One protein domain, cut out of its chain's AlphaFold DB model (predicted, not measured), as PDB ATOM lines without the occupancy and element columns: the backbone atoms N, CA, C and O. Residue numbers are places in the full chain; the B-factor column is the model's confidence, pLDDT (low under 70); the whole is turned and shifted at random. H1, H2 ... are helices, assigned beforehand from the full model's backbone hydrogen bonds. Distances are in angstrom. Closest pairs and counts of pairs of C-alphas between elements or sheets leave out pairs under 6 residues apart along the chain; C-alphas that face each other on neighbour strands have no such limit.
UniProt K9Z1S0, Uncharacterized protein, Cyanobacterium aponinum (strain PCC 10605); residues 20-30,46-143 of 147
ATOM      1  N   LEU A  20     370.356 345.170 393.456       52.97
ATOM      2  CA  LEU A  20     370.067 346.445 392.782       52.97
ATOM      3  C   LEU A  20     368.612 346.800 392.373       52.97
ATOM      4  O   LEU A  20     368.381 347.975 392.090       52.97
ATOM      5  N   THR A  21     367.619 345.899 392.360       51.22
ATOM      6  CA  THR A  21     366.203 346.262 392.045       51.22
ATOM      7  C   THR A  21     365.290 346.194 393.260       51.22
ATOM      8  O   THR A  21     364.627 347.192 393.558       51.22
ATOM      9  N   PRO A  22     365.267 345.072 394.012       59.91
ATOM     10  CA  PRO A  22     364.361 344.931 395.147       59.91
ATOM     11  C   PRO A  22     364.665 345.944 396.244       59.91
ATOM     12  O   PRO A  22     363.742 346.527 396.798       59.91
ATOM     13  N   ASN A  23     365.944 346.217 396.522       73.38
ATOM     14  CA  ASN A  23     366.318 347.120 397.610       73.38
ATOM     15  C   ASN A  23     366.028 348.589 397.288       73.38
ATOM     16  O   ASN A  23     365.561 349.310 398.161       73.38
ATOM     17  N   LYS A  24     366.219 349.038 396.040       83.12
ATOM     18  CA  LYS A  24     365.847 350.408 395.650       83.12
ATOM     19  C   LYS A  24     364.337 350.622 395.709       83.12
ATOM     20  O   LYS A  24     363.884 351.630 396.239       83.12
ATOM     21  N   ILE A  25     363.560 349.660 395.210       87.56
ATOM     22  CA  ILE A  25     362.095 349.716 395.275       87.56
ATOM     23  C   ILE A  25     361.618 349.689 396.730       87.56
ATOM     24  O   ILE A  25     360.767 350.494 397.094       87.56
ATOM     25  N   LYS A  26     362.216 348.846 397.583       87.88
ATOM     26  CA  LYS A  26     361.951 348.843 399.029       87.88
ATOM     27  C   LYS A  26     362.233 350.196 399.671       87.88
ATOM     28  O   LYS A  26     361.414 350.653 400.453       87.88
ATOM     29  N   LEU A  27     363.339 350.855 399.326       90.44
ATOM     30  CA  LEU A  27     363.654 352.190 399.843       90.44
ATOM     31  C   LEU A  27     362.633 353.237 399.400       90.44
ATOM     32  O   LEU A  27     362.245 354.083 400.200       90.44
ATOM     33  N   ILE A  28     362.154 353.156 398.157       93.44
ATOM     34  CA  ILE A  28     361.083 354.032 397.671       93.44
ATOM     35  C   ILE A  28     359.781 353.759 398.433       93.44
ATOM     36  O   ILE A  28     359.155 354.704 398.904       93.44
ATOM     37  N   TYR A  29     359.390 352.493 398.616       94.38
ATOM     38  CA  TYR A  29     358.213 352.138 399.415       94.38
ATOM     39  C   TYR A  29     358.334 352.620 400.859       94.38
ATOM     40  O   TYR A  29     357.412 353.252 401.368       94.38
ATOM     41  N   LEU A  30     359.484 352.387 401.487       94.12
ATOM     42  CA  LEU A  30     359.779 352.829 402.841       94.12
ATOM     43  C   LEU A  30     359.673 354.354 402.961       94.12
ATOM     44  O   LEU A  30     358.996 354.837 403.860       94.12
ATOM     45  N   ILE A  46     359.502 341.074 389.321       81.69
ATOM     46  CA  ILE A  46     360.399 339.997 388.871       81.69
ATOM     47  C   ILE A  46     360.614 340.009 387.353       81.69
ATOM     48  O   ILE A  46     361.510 339.337 386.843       81.69
ATOM     49  N   SER A  47     359.813 340.790 386.623       82.50
ATOM     50  CA  SER A  47     359.907 340.963 385.173       82.50
ATOM     51  C   SER A  47     359.969 342.441 384.778       82.50
ATOM     52  O   SER A  47     359.536 343.326 385.517       82.50
ATOM     53  N   LYS A  48     360.484 342.730 383.575       83.81
ATOM     54  CA  LYS A  48     360.522 344.101 383.035       83.81
ATOM     55  C   LYS A  48     359.121 344.711 382.914       83.81
ATOM     56  O   LYS A  48     358.936 345.876 383.237       83.81
ATOM     57  N   SER A  49     358.140 343.918 382.484       85.25
ATOM     58  CA  SER A  49     356.751 344.370 382.363       85.25
ATOM     59  C   SER A  49     356.150 344.733 383.721       85.25
ATOM     60  O   SER A  49     355.483 345.755 383.834       85.25
ATOM     61  N   GLU A  50     356.427 343.950 384.768       85.44
ATOM     62  CA  GLU A  50     356.035 344.314 386.134       85.44
ATOM     63  C   GLU A  50     356.756 345.568 386.621       85.44
ATOM     64  O   GLU A  50     356.138 346.412 387.266       85.44
ATOM     65  N   LEU A  51     358.042 345.720 386.294       86.88
ATOM     66  CA  LEU A  51     358.799 346.914 386.652       86.88
ATOM     67  C   LEU A  51     358.190 348.171 386.020       86.88
ATOM     68  O   LEU A  51     358.021 349.169 386.716       86.88
ATOM     69  N   ASP A  52     357.828 348.122 384.737       89.06
ATOM     70  CA  ASP A  52     357.198 349.249 384.043       89.06
ATOM     71  C   ASP A  52     355.854 349.631 384.701       89.06
ATOM     72  O   ASP A  52     355.593 350.817 384.924       89.06
ATOM     73  N   LEU A  53     355.043 348.642 385.105       90.38
ATOM     74  CA  LEU A  53     353.788 348.868 385.836       90.38
ATOM     75  C   LEU A  53     354.020 349.478 387.225       90.38
ATOM     76  O   LEU A  53     353.336 350.430 387.605       90.38
ATOM     77  N   VAL A  54     354.995 348.961 387.980       90.88
ATOM     78  CA  VAL A  54     355.364 349.490 389.302       90.88
ATOM     79  C   VAL A  54     355.869 350.928 389.185       90.88
ATOM     80  O   VAL A  54     355.458 351.781 389.968       90.88
ATOM     81  N   VAL A  55     356.702 351.230 388.187       91.50
ATOM     82  CA  VAL A  55     357.198 352.588 387.915       91.50
ATOM     83  C   VAL A  55     356.047 353.540 387.606       91.50
ATOM     84  O   VAL A  55     356.007 354.642 388.156       91.50
ATOM     85  N   GLU A  56     355.107 353.143 386.747       92.38
ATOM     86  CA  GLU A  56     353.945 353.969 386.416       92.38
ATOM     87  C   GLU A  56     353.077 354.237 387.653       92.38
ATOM     88  O   GLU A  56     352.705 355.384 387.921       92.38
ATOM     89  N   TYR A  57     352.793 353.192 388.434       94.19
ATOM     90  CA  TYR A  57     352.023 353.292 389.670       94.19
ATOM     91  C   TYR A  57     352.693 354.227 390.686       94.19
ATOM     92  O   TYR A  57     352.075 355.192 391.137       94.19
ATOM     93  N   LEU A  58     353.972 353.998 390.991       94.62
ATOM     94  CA  LEU A  58     354.740 354.812 391.934       94.62
ATOM     95  C   LEU A  58     354.821 356.273 391.493       94.62
ATOM     96  O   LEU A  58     354.609 357.171 392.302       94.62
ATOM     97  N   SER A  59     355.055 356.520 390.203       94.31
ATOM     98  CA  SER A  59     355.107 357.883 389.663       94.31
ATOM     99  C   SER A  59     353.783 358.616 389.868       94.31
ATOM    100  O   SER A  59     353.778 359.767 390.296       94.31
ATOM    101  N   LYS A  60     352.649 357.943 389.632       94.81
ATOM    102  CA  LYS A  60     351.313 358.510 389.874       94.81
ATOM    103  C   LYS A  60     351.071 358.795 391.356       94.81
ATOM    104  O   LYS A  60     350.515 359.841 391.681       94.81
ATOM    105  N   VAL A  61     351.473 357.889 392.250       96.69
ATOM    106  CA  VAL A  61     351.363 358.094 393.705       96.69
ATOM    107  C   VAL A  61     352.180 359.310 394.135       96.69
ATOM    108  O   VAL A  61     351.662 360.179 394.832       96.69
ATOM    109  N   LEU A  62     353.427 359.410 393.683       96.94
ATOM    110  CA  LEU A  62     354.332 360.496 394.052       96.94
ATOM    111  C   LEU A  62     353.864 361.844 393.497       96.94
ATOM    112  O   LEU A  62     353.830 362.818 394.239       96.94
ATOM    113  N   GLN A  63     353.413 361.896 392.242       96.12
ATOM    114  CA  GLN A  63     352.846 363.112 391.642       96.12
ATOM    115  C   GLN A  63     351.590 363.596 392.375       96.12
ATOM    116  O   GLN A  63     351.437 364.788 392.622       96.12
ATOM    117  N   LYS A  64     350.698 362.682 392.785       97.00
ATOM    118  CA  LYS A  64     349.511 363.039 393.582       97.00
ATOM    119  C   LYS A  64     349.859 363.652 394.942       97.00
ATOM    120  O   LYS A  64     349.034 364.369 395.499       97.00
ATOM    121  N   ASN A  65     351.050 363.366 395.468       97.56
ATOM    122  CA  ASN A  65     351.524 363.829 396.771       97.56
ATOM    123  C   ASN A  65     352.700 364.820 396.650       97.56
ATOM    124  O   ASN A  65     353.412 365.041 397.628       97.56
ATOM    125  N   GLU A  66     352.908 365.434 395.475       96.94
ATOM    126  CA  GLU A  66     354.067 366.299 395.199       96.94
ATOM    127  C   GLU A  66     354.184 367.453 396.208       96.94
ATOM    128  O   GLU A  66     355.270 367.708 396.720       96.94
ATOM    129  N   GLU A  67     353.075 368.109 396.555       97.62
ATOM    130  CA  GLU A  67     353.066 369.225 397.516       97.62
ATOM    131  C   GLU A  67     353.526 368.811 398.922       97.62
ATOM    132  O   GLU A  67     354.252 369.550 399.589       97.62
ATOM    133  N   LEU A  68     353.156 367.605 399.373       98.06
ATOM    134  CA  LEU A  68     353.598 367.066 400.661       98.06
ATOM    135  C   LEU A  68     355.113 366.829 400.658       98.06
ATOM    136  O   LEU A  68     355.811 367.244 401.583       98.06
ATOM    137  N   ILE A  69     355.612 366.200 399.592       98.19
ATOM    138  CA  ILE A  69     357.033 365.890 399.405       98.19
ATOM    139  C   ILE A  69     357.854 367.186 399.315       98.19
ATOM    140  O   ILE A  69     358.881 367.316 399.981       98.19
ATOM    141  N   ARG A  70     357.367 368.181 398.558       97.75
ATOM    142  CA  ARG A  70     357.965 369.523 398.466       97.75
ATOM    143  C   ARG A  70     358.046 370.189 399.828       97.75
ATOM    144  O   ARG A  70     359.115 370.655 400.201       97.75
ATOM    145  N   ARG A  71     356.952 370.187 400.593       97.88
ATOM    146  CA  ARG A  71     356.922 370.773 401.937       97.88
ATOM    147  C   ARG A  71     357.926 370.105 402.876       97.88
ATOM    148  O   ARG A  71     358.589 370.811 403.632       97.88
ATOM    149  N   ALA A  72     358.044 368.778 402.830       98.12
ATOM    150  CA  ALA A  72     359.023 368.050 403.632       98.12
ATOM    151  C   ALA A  72     360.465 368.429 403.257       98.12
ATOM    152  O   ALA A  72     361.255 368.746 404.142       98.12
ATOM    153  N   CYS A  73     360.785 368.492 401.961       97.69
ATOM    154  CA  CYS A  73     362.115 368.895 401.495       97.69
ATOM    155  C   CYS A  73     362.434 370.361 401.817       97.69
ATOM    156  O   CYS A  73     363.524 370.656 402.289       97.69
ATOM    157  N   SER A  74     361.483 371.282 401.631       97.56
ATOM    158  CA  SER A  74     361.674 372.693 401.987       97.56
ATOM    159  C   SER A  74     361.872 372.898 403.488       97.56
ATOM    160  O   SER A  74     362.555 373.838 403.886       97.56
ATOM    161  N   LEU A  75     361.269 372.053 404.332       97.19
ATOM    162  CA  LEU A  75     361.519 372.090 405.771       97.19
ATOM    163  C   LEU A  75     362.899 371.524 406.118       97.19
ATOM    164  O   LEU A  75     363.580 372.090 406.965       97.19
ATOM    165  N   LEU A  76     363.310 370.438 405.460       96.56
ATOM    166  CA  LEU A  76     364.647 369.869 405.621       96.56
ATOM    167  C   LEU A  76     365.721 370.913 405.288       96.56
ATOM    168  O   LEU A  76     366.591 371.163 406.112       96.56
ATOM    169  N   GLU A  77     365.591 371.591 404.149       95.62
ATOM    170  CA  GLU A  77     366.507 372.662 403.743       95.62
ATOM    171  C   GLU A  77     366.545 373.805 404.774       95.62
ATOM    172  O   GLU A  77     367.608 374.333 405.087       95.62
ATOM    173  N   GLN A  78     365.402 374.181 405.359       95.25
ATOM    174  CA  GLN A  78     365.370 375.183 406.432       95.25
ATOM    175  C   GLN A  78     366.098 374.715 407.696       95.25
ATOM    176  O   GLN A  78     366.789 375.519 408.315       95.25
ATOM    177  N   ILE A  79     365.945 373.444 408.081       94.88
ATOM    178  CA  ILE A  79     366.632 372.854 409.238       94.88
ATOM    179  C   ILE A  79     368.146 372.867 409.011       94.88
ATOM    180  O   ILE A  79     368.874 373.340 409.878       94.88
ATOM    181  N   GLU A  80     368.603 372.419 407.840       91.38
ATOM    182  CA  GLU A  80     370.027 372.363 407.476       91.38
ATOM    183  C   GLU A  80     370.694 373.747 407.441       91.38
ATOM    184  O   GLU A  80     371.883 373.867 407.722       91.38
ATOM    185  N   ASN A  81     369.927 374.800 407.141       91.75
ATOM    186  CA  ASN A  81     370.398 376.186 407.161       91.75
ATOM    187  C   ASN A  81     370.204 376.890 408.517       91.75
ATOM    188  O   ASN A  81     370.547 378.066 408.653       91.75
ATOM    189  N   SER A  82     369.623 376.216 409.510       89.31
ATOM    190  CA  SER A  82     369.397 376.780 410.839       89.31
ATOM    191  C   SER A  82     370.530 376.417 411.799       89.31
ATOM    192  O   SER A  82     371.160 375.374 411.680       89.31
ATOM    193  N   GLU A  83     370.745 377.241 412.824       82.06
ATOM    194  CA  GLU A  83     371.677 376.917 413.919       82.06
ATOM    195  C   GLU A  83     371.155 375.782 414.828       82.06
ATOM    196  O   GLU A  83     371.848 375.318 415.736       82.06
ATOM    197  N   GLN A  84     369.913 375.337 414.613       72.50
ATOM    198  CA  GLN A  84     369.281 374.257 415.357       72.50
ATOM    199  C   GLN A  84     369.489 372.925 414.628       72.50
ATOM    200  O   GLN A  84     368.770 372.592 413.693       72.50
ATOM    201  N   ASN A  85     370.407 372.101 415.132       71.94
ATOM    202  CA  ASN A  85     370.715 370.770 414.578       71.94
ATOM    203  C   ASN A  85     369.654 369.689 414.881       71.94
ATOM    204  O   ASN A  85     369.975 368.505 414.955       71.94
ATOM    205  N   ASN A  86     368.394 370.072 415.098       89.31
ATOM    206  CA  ASN A  86     367.327 369.149 415.475       89.31
ATOM    207  C   ASN A  86     366.239 369.105 414.402       89.31
ATOM    208  O   ASN A  86     365.656 370.131 414.057       89.31
ATOM    209  N   TYR A  87     365.902 367.901 413.939       94.31
ATOM    210  CA  TYR A  87     364.761 367.698 413.050       94.31
ATOM    211  C   TYR A  87     363.439 367.951 413.783       94.31
ATOM    212  O   TYR A  87     363.255 367.531 414.928       94.31
ATOM    213  N   TYR A  88     362.484 368.592 413.107       95.56
ATOM    214  CA  TYR A  88     361.145 368.856 413.639       95.56
ATOM    215  C   TYR A  88     360.061 368.744 412.557       95.56
ATOM    216  O   TYR A  88     360.348 368.564 411.371       95.56
ATOM    217  N   GLY A  89     358.795 368.819 412.983       96.12
ATOM    218  CA  GLY A  89     357.629 368.763 412.098       96.12
ATOM    219  C   GLY A  89     357.603 367.508 411.223       96.12
ATOM    220  O   GLY A  89     357.973 366.424 411.670       96.12
ATOM    221  N   ILE A  90     357.221 367.680 409.955       97.62
ATOM    222  CA  ILE A  90     357.086 366.575 408.995       97.62
ATOM    223  C   ILE A  90     358.404 365.825 408.747       97.62
ATOM    224  O   ILE A  90     358.376 364.634 408.463       97.62
ATOM    225  N   VAL A  91     359.561 366.485 408.879       97.69
ATOM    226  CA  VAL A  91     360.864 365.828 408.684       97.69
ATOM    227  C   VAL A  91     361.168 364.897 409.852       97.69
ATOM    228  O   VAL A  91     361.595 363.768 409.637       97.69
ATOM    229  N   LYS A  92     360.892 365.328 411.089       97.12
ATOM    230  CA  LYS A  92     361.031 364.456 412.263       97.12
ATOM    231  C   LYS A  92     360.069 363.272 412.195       97.12
ATOM    232  O   LYS A  92     360.500 362.146 412.397       97.12
ATOM    233  N   GLU A  93     358.798 363.521 411.883       98.00
ATOM    234  CA  GLU A  93     357.795 362.456 411.732       98.00
ATOM    235  C   GLU A  93     358.205 361.449 410.652       98.00
ATOM    236  O   GLU A  93     358.137 360.242 410.875       98.00
ATOM    237  N   TYR A  94     358.702 361.940 409.514       98.31
ATOM    238  CA  TYR A  94     359.253 361.102 408.456       98.31
ATOM    239  C   TYR A  94     360.402 360.222 408.958       98.31
ATOM    240  O   TYR A  94     360.380 359.018 408.723       98.31
ATOM    241  N   LEU A  95     361.385 360.790 409.661       97.44
ATOM    242  CA  LEU A  95     362.531 360.036 410.174       97.44
ATOM    243  C   LEU A  95     362.110 358.992 411.213       97.44
ATOM    244  O   LEU A  95     362.509 357.835 411.101       97.44
ATOM    245  N   ASP A  96     361.262 359.373 412.172       96.88
ATOM    246  CA  ASP A  96     360.741 358.466 413.199       96.88
ATOM    247  C   ASP A  96     360.015 357.272 412.549       96.88
ATOM    248  O   ASP A  96     360.275 356.115 412.889       96.88
ATOM    249  N   ASN A  97     359.159 357.541 411.555       97.38
ATOM    250  CA  ASN A  97     358.454 356.498 410.813       97.38
ATOM    251  C   ASN A  97     359.408 355.650 409.968       97.38
ATOM    252  O   ASN A  97     359.259 354.433 409.918       97.38
ATOM    253  N   PHE A  98     360.387 356.264 409.302       96.25
ATOM    254  CA  PHE A  98     361.361 355.559 408.471       96.25
ATOM    255  C   PHE A  98     362.168 354.563 409.306       96.25
ATOM    256  O   PHE A  98     362.292 353.397 408.927       96.25
ATOM    257  N   PHE A  99     362.674 354.992 410.467       94.69
ATOM    258  CA  PHE A  99     363.394 354.111 411.382       94.69
ATOM    259  C   PHE A  99     362.485 353.010 411.916       94.69
ATOM    260  O   PHE A  99     362.837 351.836 411.783       94.69
ATOM    261  N   GLY A 100     361.297 353.370 412.412       94.38
ATOM    262  CA  GLY A 100     360.328 352.412 412.938       94.38
ATOM    263  C   GLY A 100     359.947 351.337 411.919       94.38
ATOM    264  O   GLY A 100     360.016 350.147 412.222       94.38
ATOM    265  N   LEU A 101     359.620 351.725 410.684       93.19
ATOM    266  CA  LEU A 101     359.289 350.797 409.599       93.19
ATOM    267  C   LEU A 101     360.493 349.929 409.204       93.19
ATOM    268  O   LEU A 101     360.337 348.728 409.012       93.19
ATOM    269  N   SER A 102     361.706 350.493 409.148       90.38
ATOM    270  CA  SER A 102     362.926 349.734 408.817       90.38
ATOM    271  C   SER A 102     363.323 348.688 409.867       90.38
ATOM    272  O   SER A 102     364.188 347.851 409.603       90.38
ATOM    273  N   GLU A 103     362.753 348.763 411.070       88.25
ATOM    274  CA  GLU A 103     363.035 347.856 412.188       88.25
ATOM    275  C   GLU A 103     361.890 346.875 412.449       88.25
ATOM    276  O   GLU A 103     362.141 345.748 412.868       88.25
ATOM    277  N   SER A 104     360.648 347.286 412.188       87.69
ATOM    278  CA  SER A 104     359.452 346.481 412.464       87.69
ATOM    279  C   SER A 104     358.952 345.672 411.268       87.69
ATOM    280  O   SER A 104     358.378 344.602 411.465       87.69
ATOM    281  N   GLU A 105     359.190 346.128 410.035       83.88
ATOM    282  CA  GLU A 105     358.689 345.471 408.826       83.88
ATOM    283  C   GLU A 105     359.793 344.647 408.156       83.88
ATOM    284  O   GLU A 105     360.699 345.188 407.523       83.88
ATOM    285  N   GLU A 106     359.699 343.315 408.223       81.19
ATOM    286  CA  GLU A 106     360.706 342.402 407.651       81.19
ATOM    287  C   GLU A 106     360.972 342.689 406.162       81.19
ATOM    288  O   GLU A 106     362.117 342.692 405.699       81.19
ATOM    289  N   THR A 107     359.915 343.015 405.412       78.06
ATOM    290  CA  THR A 107     359.993 343.316 403.974       78.06
ATOM    291  C   THR A 107     360.746 344.612 403.657       78.06
ATOM    292  O   THR A 107     361.351 344.705 402.583       78.06
ATOM    293  N   LEU A 108     360.758 345.571 404.591       81.75
ATOM    294  CA  LEU A 108     361.412 346.881 404.487       81.75
ATOM    295  C   LEU A 108     362.677 346.981 405.351       81.75
ATOM    296  O   LEU A 108     363.287 348.048 405.421       81.75
ATOM    297  N   SER A 109     363.072 345.880 405.991       81.62
ATOM    298  CA  SER A 109     364.206 345.846 406.904       81.62
ATOM    299  C   SER A 109     365.513 346.269 406.227       81.62
ATOM    300  O   SER A 109     365.817 345.880 405.093       81.62
ATOM    301  N   LEU A 110     366.296 347.088 406.936       78.75
ATOM    302  CA  LEU A 110     367.593 347.589 406.481       78.75
ATOM    303  C   LEU A 110     368.676 347.225 407.500       78.75
ATOM    304  O   LEU A 110     368.679 347.727 408.625       78.75
ATOM    305  N   ASN A 111     369.640 346.405 407.081       80.50
ATOM    306  CA  ASN A 111     370.803 346.031 407.888       80.50
ATOM    307  C   ASN A 111     371.894 347.108 407.791       80.50
ATOM    308  O   ASN A 111     372.921 346.903 407.148       80.50
ATOM    309  N   LEU A 112     371.636 348.276 408.380       80.81
ATOM    310  CA  LEU A 112     372.515 349.450 408.358       80.81
ATOM    311  C   LEU A 112     372.673 350.033 409.766       80.81
ATOM    312  O   LEU A 112     371.791 349.866 410.614       80.81
ATOM    313  N   THR A 113     373.773 350.751 410.010       84.00
ATOM    314  CA  THR A 113     373.946 351.521 411.252       84.00
ATOM    315  C   THR A 113     372.950 352.683 411.314       84.00
ATOM    316  O   THR A 113     372.428 353.118 410.288       84.00
ATOM    317  N   GLN A 114     372.684 353.223 412.508       83.56
ATOM    318  CA  GLN A 114     371.740 354.342 412.665       83.56
ATOM    319  C   GLN A 114     372.149 355.581 411.851       83.56
ATOM    320  O   GLN A 114     371.309 356.203 411.207       83.56
ATOM    321  N   GLU A 115     373.443 355.895 411.793       86.38
ATOM    322  CA  GLU A 115     373.965 357.002 410.982       86.38
ATOM    323  C   GLU A 115     373.758 356.766 409.477       86.38
ATOM    324  O   GLU A 115     373.286 357.648 408.757       86.38
ATOM    325  N   GLN A 116     374.020 355.543 409.004       86.88
ATOM    326  CA  GLN A 116     373.762 355.157 407.615       86.88
ATOM    327  C   GLN A 116     372.269 355.217 407.283       86.88
ATOM    328  O   GLN A 116     371.906 355.690 406.207       86.88
ATOM    329  N   LYS A 117     371.395 354.768 408.196       86.44
ATOM    330  CA  LYS A 117     369.940 354.864 408.023       86.44
ATOM    331  C   LYS A 117     369.487 356.320 407.953       86.44
ATOM    332  O   LYS A 117     368.666 356.630 407.099       86.44
ATOM    333  N   LEU A 118     370.019 357.201 408.803       91.50
ATOM    334  CA  LEU A 118     369.684 358.627 408.790       91.50
ATOM    335  C   LEU A 118     370.064 359.262 407.448       91.50
ATOM    336  O   LEU A 118     369.206 359.828 406.774       91.50
ATOM    337  N   SER A 119     371.323 359.103 407.030       90.69
ATOM    338  CA  SER A 119     371.808 359.606 405.739       90.69
ATOM    339  C   SER A 119     370.967 359.069 404.573       90.69
ATOM    340  O   SER A 119     370.543 359.816 403.688       90.69
ATOM    341  N   LEU A 120     370.633 357.775 404.611       91.81
ATOM    342  CA  LEU A 120     369.805 357.140 403.597       91.81
ATOM    343  C   LEU A 120     368.364 357.658 403.596       91.81
ATOM    344  O   LEU A 120     367.819 357.885 402.522       91.81
ATOM    345  N   ALA A 121     367.750 357.870 404.759       94.56
ATOM    346  CA  ALA A 121     366.390 358.387 404.868       94.56
ATOM    347  C   ALA A 121     366.282 359.790 404.260       94.56
ATOM    348  O   ALA A 121     365.361 360.052 403.483       94.56
ATOM    349  N   LEU A 122     367.241 360.675 404.549       95.31
ATOM    350  CA  LEU A 122     367.292 362.028 403.982       95.31
ATOM    351  C   LEU A 122     367.506 361.997 402.466       95.31
ATOM    352  O   LEU A 122     366.816 362.688 401.711       95.31
ATOM    353  N   LYS A 123     368.403 361.124 401.996       94.50
ATOM    354  CA  LYS A 123     368.592 360.895 400.564       94.50
ATOM    355  C   LYS A 123     367.312 360.389 399.896       94.50
ATOM    356  O   LYS A 123     366.938 360.898 398.849       94.50
ATOM    357  N   VAL A 124     366.609 359.426 400.494       95.38
ATOM    358  CA  VAL A 124     365.338 358.929 399.947       95.38
ATOM    359  C   VAL A 124     364.314 360.058 399.863       95.38
ATOM    360  O   VAL A 124     363.676 360.199 398.827       95.38
ATOM    361  N   LEU A 125     364.194 360.902 400.894       96.75
ATOM    362  CA  LEU A 125     363.262 362.032 400.889       96.75
ATOM    363  C   LEU A 125     363.523 362.986 399.712       96.75
ATOM    364  O   LEU A 125     362.592 363.361 398.998       96.75
ATOM    365  N   THR A 126     364.790 363.327 399.471       94.88
ATOM    366  CA  THR A 126     365.178 364.161 398.323       94.88
ATOM    367  C   THR A 126     364.988 363.437 396.987       94.88
ATOM    368  O   THR A 126     364.478 364.035 396.042       94.88
ATOM    369  N   ASP A 127     365.280 362.137 396.898       94.88
ATOM    370  CA  ASP A 127     365.003 361.320 395.711       94.88
ATOM    371  C   ASP A 127     363.497 361.316 395.365       94.88
ATOM    372  O   ASP A 127     363.127 361.467 394.195       94.88
ATOM    373  N   LEU A 128     362.612 361.225 396.370       96.25
ATOM    374  CA  LEU A 128     361.158 361.292 396.178       96.25
ATOM    375  C   LEU A 128     360.710 362.614 395.546       96.25
ATOM    376  O   LEU A 128     359.795 362.593 394.721       96.25
ATOM    377  N   LEU A 129     361.363 363.738 395.865       95.88
ATOM    378  CA  LEU A 129     361.083 365.037 395.238       95.88
ATOM    379  C   LEU A 129     361.373 365.017 393.731       95.88
ATOM    380  O   LEU A 129     360.618 365.576 392.931       95.88
ATOM    381  N   PHE A 130     362.452 364.351 393.315       93.38
ATOM    382  CA  PHE A 130     362.756 364.193 391.893       93.38
ATOM    383  C   PHE A 130     361.751 363.261 391.209       93.38
ATOM    384  O   PHE A 130     361.283 363.562 390.103       93.38
ATOM    385  N   TYR A 131     361.376 362.161 391.868       94.69
ATOM    386  CA  TYR A 131     360.400 361.199 391.351       94.69
ATOM    387  C   TYR A 131     358.969 361.756 391.274       94.69
ATOM    388  O   TYR A 131     358.219 361.348 390.389       94.69
ATOM    389  N   SER A 132     358.585 362.698 392.142       94.75
ATOM    390  CA  SER A 132     357.262 363.341 392.102       94.75
ATOM    391  C   SER A 132     357.125 364.389 390.998       94.75
ATOM    392  O   SER A 132     356.016 364.823 390.706       94.75
ATOM    393  N   SER A 133     358.224 364.801 390.361       91.62
ATOM    394  CA  SER A 133     358.191 365.794 389.283       91.62
ATOM    395  C   SER A 133     357.529 365.267 387.996       91.62
ATOM    396  O   SER A 133     357.384 364.061 387.774       91.62
ATOM    397  N   ARG A 134     357.200 366.174 387.061       86.81
ATOM    398  CA  ARG A 134     356.660 365.816 385.729       86.81
ATOM    399  C   ARG A 134     357.571 364.879 384.926       86.81
ATOM    400  O   ARG A 134     357.080 364.057 384.162       86.81
ATOM    401  N   SER A 135     358.887 364.987 385.113       86.69
ATOM    402  CA  SER A 135     359.890 364.110 384.486       86.69
ATOM    403  C   SER A 135     360.287 362.929 385.382       86.69
ATOM    404  O   SER A 135     361.143 362.125 385.005       86.69
ATOM    405  N   GLY A 136     359.671 362.817 386.560       85.38
ATOM    406  CA  GLY A 136     360.034 361.878 387.611       85.38
ATOM    407  C   GLY A 136     359.861 360.420 387.211       85.38
ATOM    408  O   GLY A 136     360.720 359.611 387.543       85.38
ATOM    409  N   GLN A 137     358.864 360.095 386.381       89.31
ATOM    410  CA  GLN A 137     358.686 358.738 385.850       89.31
ATOM    411  C   GLN A 137     359.910 358.261 385.063       89.31
ATOM    412  O   GLN A 137     360.377 357.144 385.259       89.31
ATOM    413  N   ARG A 138     360.483 359.122 384.211       87.56
ATOM    414  CA  ARG A 138     361.701 358.795 383.453       87.56
ATOM    415  C   ARG A 138     362.910 358.637 384.377       87.56
ATOM    416  O   ARG A 138     363.765 357.793 384.120       87.56
ATOM    417  N   TYR A 139     362.995 359.450 385.428       86.31
ATOM    418  CA  TYR A 139     364.081 359.369 386.403       86.31
ATOM    419  C   TYR A 139     363.987 358.089 387.244       86.31
ATOM    420  O   TYR A 139     364.974 357.367 387.358       86.31
ATOM    421  N   LEU A 140     362.791 357.755 387.731       88.12
ATOM    422  CA  LEU A 140     362.493 356.521 388.452       88.12
ATOM    423  C   LEU A 140     362.806 355.294 387.593       88.12
ATOM    424  O   LEU A 140     363.495 354.380 388.037       88.12
ATOM    425  N   HIS A 141     362.377 355.319 386.331       86.31
ATOM    426  CA  HIS A 141     362.689 354.281 385.357       86.31
ATOM    427  C   HIS A 141     364.197 354.104 385.194       86.31
ATOM    428  O   HIS A 141     364.696 353.010 385.409       86.31
ATOM    429  N   LYS A 142     364.957 355.180 384.949       84.38
ATOM    430  CA  LYS A 142     366.427 355.121 384.860       84.38
ATOM    431  C   LYS A 142     367.065 354.568 386.141       84.38
ATOM    432  O   LYS A 142     367.977 353.751 386.063       84.38
ATOM    433  N   GLN A 143     366.588 354.987 387.311       81.69
ATOM    434  CA  GLN A 143     367.121 354.538 388.602       81.69
ATOM    435  C   GLN A 143     366.889 353.048 388.860       81.69
ATOM    436  O   GLN A 143     367.746 352.394 389.466       81.69
TER     437      GLN A 143
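What this domain is: This is residues 20 to 30 and 46 to 143 of the 147 residues of an uncharacterized protein of Cyanobacterium aponinum (strain PCC 10605) (UniProt K9Z1S0). Three helices, H2, H3 and H4, follow one another as three sides of a frame, and the longest helix, H5, crosses behind it from H4 to the corner between H2 and H3. H6 folds back beside H2, and the short H1 sits in the mouth of the frame, between H2 and H4. The printed part has 109 residues with six named helices, H1 to H6 in order, and no named strand; the class is all helix, with mostly crossed packing. The whole is compact, with a radius of gyration of the C-alphas of 14.4 A, and spans 47 by 32 by 18 A.

How they stand to each other: H1, residues 22 to 30, only just touches H4, residues 89 to 104, with 3 pairs of C-alphas within 8 A; the closest C-alphas are those of Leu 30 and Phe 98, 6.5 A apart. H1 also only just touches H5, residues 114 to 131, with 3 such pairs, about perpendicular at 83 degrees; the closest C-alphas are those of Ile 28 and Val 124, 6.9 A apart. H2, residues 48 to 64, touches H6, residues 136 to 143, with its residues 52 to 59 alone, at a steep tilt of 41 degrees, opposite ways; the closest C-alphas are those of Ser 59 and Gln 137, 5.3 A apart. H2 and H3, residues 66 to 80, meet only through their link. H3 touches H4 with residues 72 to 76 alone, about perpendicular at 79 degrees, closest at the C-alphas of Ala 72 and Val 91, 5.8 A apart. H5 is the hub, touching five helices. It touches H3 at a steep tilt of 45 degrees, opposite ways, with the C-alphas of Ile 69 and Leu 129 closest at 5.9 A. H5 and H6 touch only at the corner, the closest C-alphas being those of Phe 130 and Gly 136, 5.6 A apart. H2 and H4 are apart. In each of the six helices every O i to N i+4 pair is within hydrogen-bond range.

Where its parts are: H1 begins at C-alpha 22, (364.361, 344.931, 395.147), and is 11.9 A long. H2 measures 24.3 A, H3 21.0 A, H4 22.4 A and H5 25.1 A. H6, 10.3 A long, ends at C-alpha 143, (367.121, 354.538, 388.602).

The domain as a whole: The C-alphas of Ser 49 and Glu 83, 47.7 A apart, are the two farthest apart. Residues 31 to 45 are not printed; C-alphas 30 and 46 are 19.0 A apart across this cut. Of the links printed whole, H2 to H3 and H5 to H6 are tight, and H3 to H4 and H4 to H5 are short. Residues 80 to 86 stand free. Mean pLDDT of the printed part is 89.8; residues 20 to 22 are under 70.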